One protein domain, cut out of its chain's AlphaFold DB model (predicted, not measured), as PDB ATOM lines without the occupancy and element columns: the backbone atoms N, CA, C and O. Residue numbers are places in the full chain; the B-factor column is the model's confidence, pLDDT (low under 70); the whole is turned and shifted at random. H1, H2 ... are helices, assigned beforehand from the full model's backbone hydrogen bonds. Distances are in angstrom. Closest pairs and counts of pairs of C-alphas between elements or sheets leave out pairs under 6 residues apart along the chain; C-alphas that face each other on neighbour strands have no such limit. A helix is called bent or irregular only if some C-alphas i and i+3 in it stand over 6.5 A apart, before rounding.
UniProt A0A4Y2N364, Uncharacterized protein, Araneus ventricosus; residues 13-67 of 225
ATOM      1  N   ALA A  13     127.476 148.901 106.163       87.19
ATOM      2  CA  ALA A  13     126.434 148.567 107.135       87.19
ATOM      3  C   ALA A  13     126.890 147.483 108.129       87.19
ATOM      4  O   ALA A  13     126.590 147.557 109.323       87.19
ATOM      5  N   ARG A  14     127.657 146.485 107.669       89.12
ATOM      6  CA  ARG A  14     128.219 145.438 108.534       89.12
ATOM      7  C   ARG A  14     129.255 146.003 109.508       89.12
ATOM      8  O   ARG A  14     129.247 145.624 110.681       89.12
ATOM      9  N   ARG A  15     130.111 146.921 109.047       90.50
ATOM     10  CA  ARG A  15     131.085 147.640 109.886       90.50
ATOM     11  C   ARG A  15     130.384 148.500 110.935       90.50
ATOM     12  O   ARG A  15     130.687 148.364 112.115       90.50
ATOM     13  N   GLN A  16     129.391 149.290 110.528       90.81
ATOM     14  CA  GLN A  16     128.554 150.099 111.423       90.81
ATOM     15  C   GLN A  16     127.869 149.237 112.499       90.81
ATOM     16  O   GLN A  16     127.927 149.546 113.686       90.81
ATOM     17  N   GLN A  17     127.301 148.086 112.123       91.69
ATOM     18  CA  GLN A  17     126.711 147.153 113.092       91.69
ATOM     19  C   GLN A  17     127.734 146.555 114.066       91.69
ATOM     20  O   GLN A  17     127.412 146.349 115.238       91.69
ATOM     21  N   ALA A  18     128.951 146.250 113.612       93.62
ATOM     22  CA  ALA A  18     130.008 145.750 114.488       93.62
ATOM     23  C   ALA A  18     130.449 146.811 115.509       93.62
ATOM     24  O   ALA A  18     130.659 146.471 116.676       93.62
ATOM     25  N   ILE A  19     130.525 148.079 115.085       94.38
ATOM     26  CA  ILE A  19     130.833 149.229 115.944       94.38
ATOM     27  C   ILE A  19     129.746 149.390 117.009       94.38
ATOM     28  O   ILE A  19     130.061 149.288 118.192       94.38
ATOM     29  N   MET A  20     128.468 149.456 116.621       93.06
ATOM     30  CA  MET A  20     127.356 149.566 117.578       93.06
ATOM     31  C   MET A  20     127.322 148.409 118.592       93.06
ATOM     32  O   MET A  20     127.051 148.604 119.776       93.06
ATOM     33  N   LYS A  21     127.619 147.175 118.158       93.94
ATOM     34  CA  LYS A  21     127.722 146.018 119.069       93.94
ATOM     35  C   LYS A  21     128.913 146.131 120.022       93.94
ATOM     36  O   LYS A  21     128.857 145.605 121.130       93.94
ATOM     37  N   ARG A  22     130.024 146.737 119.597       93.25
ATOM     38  CA  ARG A  22     131.187 146.980 120.460       93.25
ATOM     39  C   ARG A  22     130.882 148.070 121.481       93.25
ATOM     40  O   ARG A  22     131.134 147.842 122.654       93.25
ATOM     41  N   GLU A  23     130.309 149.187 121.049       94.12
ATOM     42  CA  GLU A  23     129.936 150.306 121.922       94.12
ATOM     43  C   GLU A  23     128.950 149.867 123.001       94.12
ATOM     44  O   GLU A  23     129.170 150.140 124.176       94.12
ATOM     45  N   ARG A  24     127.944 149.065 122.627       90.94
ATOM     46  CA  ARG A  24     127.028 148.445 123.591       90.94
ATOM     47  C   ARG A  24     127.770 147.627 124.651       90.94
ATOM     48  O   ARG A  24     127.566 147.858 125.830       90.94
ATOM     49  N   ARG A  25     128.695 146.750 124.241       90.75
ATOM     50  CA  ARG A  25     129.487 145.914 125.168       90.75
ATOM     51  C   ARG A  25     130.405 146.707 126.096       90.75
ATOM     52  O   ARG A  25     130.711 146.243 127.194       90.75
ATOM     53  N   VAL A  26     130.874 147.870 125.645       92.19
ATOM     54  CA  VAL A  26     131.698 148.780 126.454       92.19
ATOM     55  C   VAL A  26     130.841 149.517 127.482       92.19
ATOM     56  O   VAL A  26     131.295 149.696 128.606       92.19
ATOM     57  N   ALA A  27     129.617 149.902 127.115       92.56
ATOM     58  CA  ALA A  27     128.681 150.593 127.999       92.56
ATOM     59  C   ALA A  27     127.934 149.662 128.978       92.56
ATOM     60  O   ALA A  27     127.390 150.149 129.964       92.56
ATOM     61  N   GLU A  28     127.902 148.350 128.714       90.88
ATOM     62  CA  GLU A  28     127.261 147.341 129.570       90.88
ATOM     63  C   GLU A  28     127.802 147.358 131.007       90.88
ATOM     64  O   GLU A  28     129.017 147.318 131.247       90.88
ATOM     65  N   THR A  29     126.878 147.321 131.967       94.88
ATOM     66  CA  THR A  29     127.193 147.134 133.385       94.88
ATOM     67  C   THR A  29     127.669 145.704 133.667       94.88
ATOM     68  O   THR A  29     127.469 144.776 132.877       94.88
ATOM     69  N   HIS A  30     128.304 145.491 134.822       93.88
ATOM     70  CA  HIS A  30     128.749 144.157 135.233       93.88
ATOM     71  C   HIS A  30     127.580 143.167 135.390       93.88
ATOM     72  O   HIS A  30     127.712 142.003 135.022       93.88
ATOM     73  N   GLU A  31     126.430 143.628 135.884       93.31
ATOM     74  CA  GLU A  31     125.228 142.807 136.075       93.31
ATOM     75  C   GLU A  31     124.612 142.386 134.742       93.31
ATOM     76  O   GLU A  31     124.371 141.198 134.525       93.31
ATOM     77  N   GLU A  32     124.438 143.328 133.811       93.06
ATOM     78  CA  GLU A  32     123.957 143.031 132.458       93.06
ATOM     79  C   GLU A  32     124.897 142.055 131.749       93.06
ATOM     80  O   GLU A  32     124.456 141.052 131.181       93.06
ATOM     81  N   ARG A  33     126.210 142.291 131.846       94.06
ATOM     82  CA  ARG A  33     127.229 141.415 131.267       94.06
ATOM     83  C   ARG A  33     127.177 140.007 131.868       94.06
ATOM     84  O   ARG A  33     127.218 139.026 131.124       94.06
ATOM     85  N   ASN A  34     127.047 139.883 133.187       95.12
ATOM     86  CA  ASN A  34     126.938 138.585 133.855       95.12
ATOM     87  C   ASN A  34     125.625 137.868 133.528       95.12
ATOM     88  O   ASN A  34     125.633 136.649 133.341       95.12
ATOM     89  N   GLY A  35     124.515 138.596 133.384       95.38
ATOM     90  CA  GLY A  35     123.249 138.045 132.898       95.38
ATOM     91  C   GLY A  35     123.377 137.492 131.474       95.38
ATOM     92  O   GLY A  35     122.952 136.368 131.189       95.38
ATOM     93  N   LEU A  36     124.053 138.224 130.582       93.69
ATOM     94  CA  LEU A  36     124.351 137.756 129.226       93.69
ATOM     95  C   LEU A  36     125.259 136.517 129.228       93.69
ATOM     96  O   LEU A  36     124.989 135.560 128.504       93.69
ATOM     97  N   PHE A  37     126.305 136.481 130.058       95.25
ATOM     98  CA  PHE A  37     127.149 135.289 130.179       95.25
ATOM     99  C   PHE A  37     126.383 134.083 130.726       95.25
ATOM    100  O   PHE A  37     126.534 132.985 130.191       95.25
ATOM    101  N   SER A  38     125.513 134.287 131.715       96.50
ATOM    102  CA  SER A  38     124.696 133.220 132.306       96.50
ATOM    103  C   SER A  38     123.721 132.631 131.284       96.50
ATOM    104  O   SER A  38     123.658 131.416 131.105       96.50
ATOM    105  N   THR A  39     123.024 133.480 130.527       95.88
ATOM    106  CA  THR A  39     122.102 133.026 129.470       95.88
ATOM    107  C   THR A  39     122.825 132.314 128.322       95.88
ATOM    108  O   THR A  39     122.332 131.305 127.813       95.88
ATOM    109  N   MET A  40     124.013 132.782 127.919       96.69
ATOM    110  CA  MET A  40     124.839 132.090 126.922       96.69
ATOM    111  C   MET A  40     125.368 130.744 127.430       96.69
ATOM    112  O   MET A  40     125.418 129.784 126.656       96.69
ATOM    113  N   ALA A  41     125.743 130.661 128.710       96.19
ATOM    114  CA  ALA A  41     126.174 129.422 129.345       96.19
ATOM    115  C   ALA A  41     125.035 128.394 129.380       96.19
ATOM    116  O   ALA A  41     125.256 127.259 128.951       96.19
ATOM    117  N   GLN A  42     123.824 128.816 129.771       96.94
ATOM    118  CA  GLN A  42     122.632 127.964 129.802       96.94
ATOM    119  C   GLN A  42     122.305 127.407 128.416       96.94
ATOM    120  O   GLN A  42     122.327 126.199 128.217       96.94
ATOM    121  N   ARG A  43     122.184 128.271 127.398       97.25
ATOM    122  CA  ARG A  43     121.970 127.828 126.005       97.25
ATOM    123  C   ARG A  43     123.080 126.913 125.486       97.25
ATOM    124  O   ARG A  43     122.895 126.162 124.532       97.25
ATOM    125  N   GLY A  44     124.294 127.040 126.017       96.12
ATOM    126  CA  GLY A  44     125.393 126.128 125.720       96.12
ATOM    127  C   GLY A  44     125.207 124.753 126.358       96.12
ATOM    128  O   GLY A  44     125.579 123.763 125.741       96.12
ATOM    129  N   GLN A  45     124.664 124.690 127.574       95.56
ATOM    130  CA  GLN A  45     124.325 123.438 128.248       95.56
ATOM    131  C   GLN A  45     123.152 122.745 127.559       95.56
ATOM    132  O   GLN A  45     123.292 121.573 127.237       95.56
ATOM    133  N   ASP A  46     122.085 123.480 127.243       96.56
ATOM    134  CA  ASP A  46     120.889 122.931 126.591       96.56
ATOM    135  C   ASP A  46     121.256 122.274 125.249       96.56
ATOM    136  O   ASP A  46     120.981 121.099 125.028       96.56
ATOM    137  N   ARG A  47     122.034 122.973 124.406       95.75
ATOM    138  CA  ARG A  47     122.541 122.406 123.143       95.75
ATOM    139  C   ARG A  47     123.374 121.142 123.337       95.75
ATOM    140  O   ARG A  47     123.285 120.245 122.516       95.75
ATOM    141  N   ARG A  48     124.195 121.074 124.394       95.69
ATOM    142  CA  ARG A  48     125.011 119.884 124.697       95.69
ATOM    143  C   ARG A  48     124.182 118.726 125.246       95.69
ATOM    144  O   ARG A  48     124.598 117.588 125.085       95.69
ATOM    145  N   ALA A  49     123.064 119.006 125.914       95.00
ATOM    146  CA  ALA A  49     122.147 117.981 126.401       95.00
ATOM    147  C   ALA A  49     121.368 117.321 125.250       95.00
ATOM    148  O   ALA A  49     121.019 116.151 125.345       95.00
ATOM    149  N   GLU A  50     121.146 118.062 124.163       95.81
ATOM    150  CA  GLU A  50     120.469 117.594 122.947       95.81
ATOM    151  C   GLU A  50     121.424 116.979 121.900       95.81
ATOM    152  O   GLU A  50     120.968 116.483 120.869       95.81
ATOM    153  N   GLU A  51     122.745 117.000 122.129       95.56
ATOM    154  CA  GLU A  51     123.730 116.416 121.209       95.56
ATOM    155  C   GLU A  51     123.554 114.894 121.102       95.56
ATOM    156  O   GLU A  51     123.551 114.173 122.100       95.56
ATOM    157  N   VAL A  52     123.509 114.388 119.869       96.50
ATOM    158  CA  VAL A  52     123.644 112.948 119.609       96.50
ATOM    159  C   VAL A  52     125.110 112.519 119.711       96.50
ATOM    160  O   VAL A  52     126.017 113.332 119.525       96.50
ATOM    161  N   GLU A  53     125.364 111.231 119.958       95.88
ATOM    162  CA  GLU A  53     126.723 110.720 120.202       95.88
ATOM    163  C   GLU A  53     127.723 111.043 119.079       95.88
ATOM    164  O   GLU A  53     128.872 111.378 119.355       95.88
ATOM    165  N   GLU A  54     127.300 111.039 117.812       95.94
ATOM    166  CA  GLU A  54     128.171 111.428 116.694       95.94
ATOM    167  C   GLU A  54     128.595 112.905 116.771       95.94
ATOM    168  O   GLU A  54     129.780 113.226 116.656       95.94
ATOM    169  N   GLN A  55     127.649 113.807 117.046       96.19
ATOM    170  CA  GLN A  55     127.926 115.236 117.217       96.19
ATOM    171  C   GLN A  55     128.802 115.485 118.446       96.19
ATOM    172  O   GLN A  55     129.740 116.285 118.395       96.19
ATOM    173  N   ARG A  56     128.538 114.764 119.541       96.75
ATOM    174  CA  ARG A  56     129.333 114.821 120.767       96.75
ATOM    175  C   ARG A  56     130.773 114.383 120.512       96.75
ATOM    176  O   ARG A  56     131.698 115.094 120.908       96.75
ATOM    177  N   ASN A  57     130.972 113.256 119.832       96.94
ATOM    178  CA  ASN A  57     132.294 112.721 119.515       96.94
ATOM    179  C   ASN A  57     133.060 113.631 118.552       96.94
ATOM    180  O   ASN A  57     134.226 113.933 118.812       96.94
ATOM    181  N   SER A  58     132.404 114.154 117.510       97.19
ATOM    182  CA  SER A  58     132.995 115.156 116.615       97.19
ATOM    183  C   SER A  58     133.427 116.407 117.389       97.19
ATOM    184  O   SER A  58     134.585 116.815 117.303       97.19
ATOM    185  N   ARG A  59     132.564 116.957 118.256       96.94
ATOM    186  CA  ARG A  59     132.908 118.120 119.085       96.94
ATOM    187  C   ARG A  59     134.086 117.842 120.023       96.94
ATOM    188  O   ARG A  59     134.943 118.711 120.193       96.94
ATOM    189  N   LEU A  60     134.119 116.680 120.680       97.31
ATOM    190  CA  LEU A  60     135.225 116.293 121.563       97.31
ATOM    191  C   LEU A  60     136.535 116.145 120.782       97.31
ATOM    192  O   LEU A  60     137.559 116.653 121.240       97.31
ATOM    193  N   SER A  61     136.483 115.536 119.595       97.44
ATOM    194  CA  SER A  61     137.624 115.407 118.684       97.44
ATOM    195  C   SER A  61     138.175 116.777 118.282       97.44
ATOM    196  O   SER A  61     139.351 117.062 118.505       97.44
ATOM    197  N   ASP A  62     137.313 117.691 117.831       97.94
ATOM    198  CA  ASP A  62     137.711 119.051 117.443       97.94
ATOM    199  C   ASP A  62     138.301 119.855 118.613       97.94
ATOM    200  O   ASP A  62     139.146 120.737 118.435       97.94
ATOM    201  N   MET A  63     137.819 119.630 119.841       96.62
ATOM    202  CA  MET A  63     138.390 120.261 121.036       96.62
ATOM    203  C   MET A  63     139.751 119.667 121.402       96.62
ATOM    204  O   MET A  63     140.641 120.418 121.811       96.62
ATOM    205  N   ALA A  64     139.922 118.352 121.252       96.00
ATOM    206  CA  ALA A  64     141.189 117.674 121.486       96.00
ATOM    207  C   ALA A  64     142.250 118.137 120.480       96.00
ATOM    208  O   ALA A  64     143.337 118.536 120.904       96.00
ATOM    209  N   GLN A  65     141.903 118.194 119.189       97.56
ATOM    210  CA  GLN A  65     142.782 118.673 118.122       97.56
ATOM    211  C   GLN A  65     143.220 120.121 118.366       97.56
ATOM    212  O   GLN A  65     144.412 120.390 118.486       97.56
ATOM    213  N   ARG A  66     142.280 121.052 118.580       97.44
ATOM    214  CA  ARG A  66     142.622 122.450 118.914       97.44
ATOM    215  C   ARG A  66     143.446 122.570 120.197       97.44
ATOM    216  O   ARG A  66     144.231 123.498 120.375       97.44
ATOM    217  N   GLY A  67     143.249 121.655 121.144       96.31
ATOM    218  CA  GLY A  67     144.066 121.559 122.352       96.31
ATOM    219  C   GLY A  67     145.494 121.081 122.087       96.31
ATOM    220  O   GLY A  67     146.392 121.438 122.846       96.31
TER     221      GLY A  67
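What this domain is: This is residues 13 to 67 of the 225 residues of an uncharacterized protein of Araneus ventricosus (UniProt A0A4Y2N364). Three helices are joined end to end in an open, twisted U: the longest, H2, makes the base, and H1 and H3 turn off from its two ends as arms that splay in different directions. The helices make corners at the two links and do not pack side by side; the space between the arms is empty. The printed part has 55 residues with three named helices, in the order H1, H2, H3 along the chain, and no named strand; its class is all helix. The whole is extended, with a radius of gyration of the C-alphas of 16.2 A, and the C-alphas span 40 by 26 by 21 A along their three main axes, an outline only just elongated.

How they stand to each other: H2, residues 30 to 49, touches no helix. At one end of it, H1, residues 13 to 27, is close to H2 but not clearly touching, with 1 pair of C-alphas within 8 A. Their closest C-alphas, those of Arg 25 and Arg 33, are 7.9 A apart. H1 and H2 run opposite ways at a steep tilt of 64 degrees, and their centres are 20.6 A apart. At the other end of H2, H3, residues 53 to 67, is also close to H2 but not clearly touching, again with 1 pair of C-alphas within 8 A. Their closest C-alphas, those of Arg 48 and Arg 56, are 7.7 A apart. H2 and H3 run opposite ways at a steep tilt of 53 degrees, with centres 21.3 A apart. H1 and H3 are apart. In the backbones of H1, H2 and H3, every O i to N i+4 pair is within hydrogen-bond range.

Where its parts are: H2, His 30 to Ala 49, has 20 residues and measures 28.4 A from first to last C-alpha; its C-alpha 30 is at (128.749, 144.157, 135.233) and its C-alpha 49 at (122.147, 117.981, 126.401). H1, Ala 13 to Ala 27, has 15 residues and measures 21.1 A, beginning with C-alpha 13 at (126.434, 148.567, 107.135). H3, Glu 53 to Gly 67, has 15 residues and measures 20.6 A, ending with C-alpha 67 at (144.066, 121.559, 122.352). The three helices are not bent.

The domain as a whole: The two C-alphas farthest apart, those of Ala 27 and Glu 54, are 40.8 A apart, and the first and last printed C-alphas, those of Ala 13 and Gly 67, are 35.7 A apart. Residues 13 to 24 of H1, residues 34 to 47 of H2 and residues 60 to 67 of H3 are among those that stand free. The link from H1 to H2, with 2 residues, and the link from H2 to H3, with 3 residues, are both tight. The printed part has no cut. The mean pLDDT of the printed part is 94.8, and no printed residue is under 70.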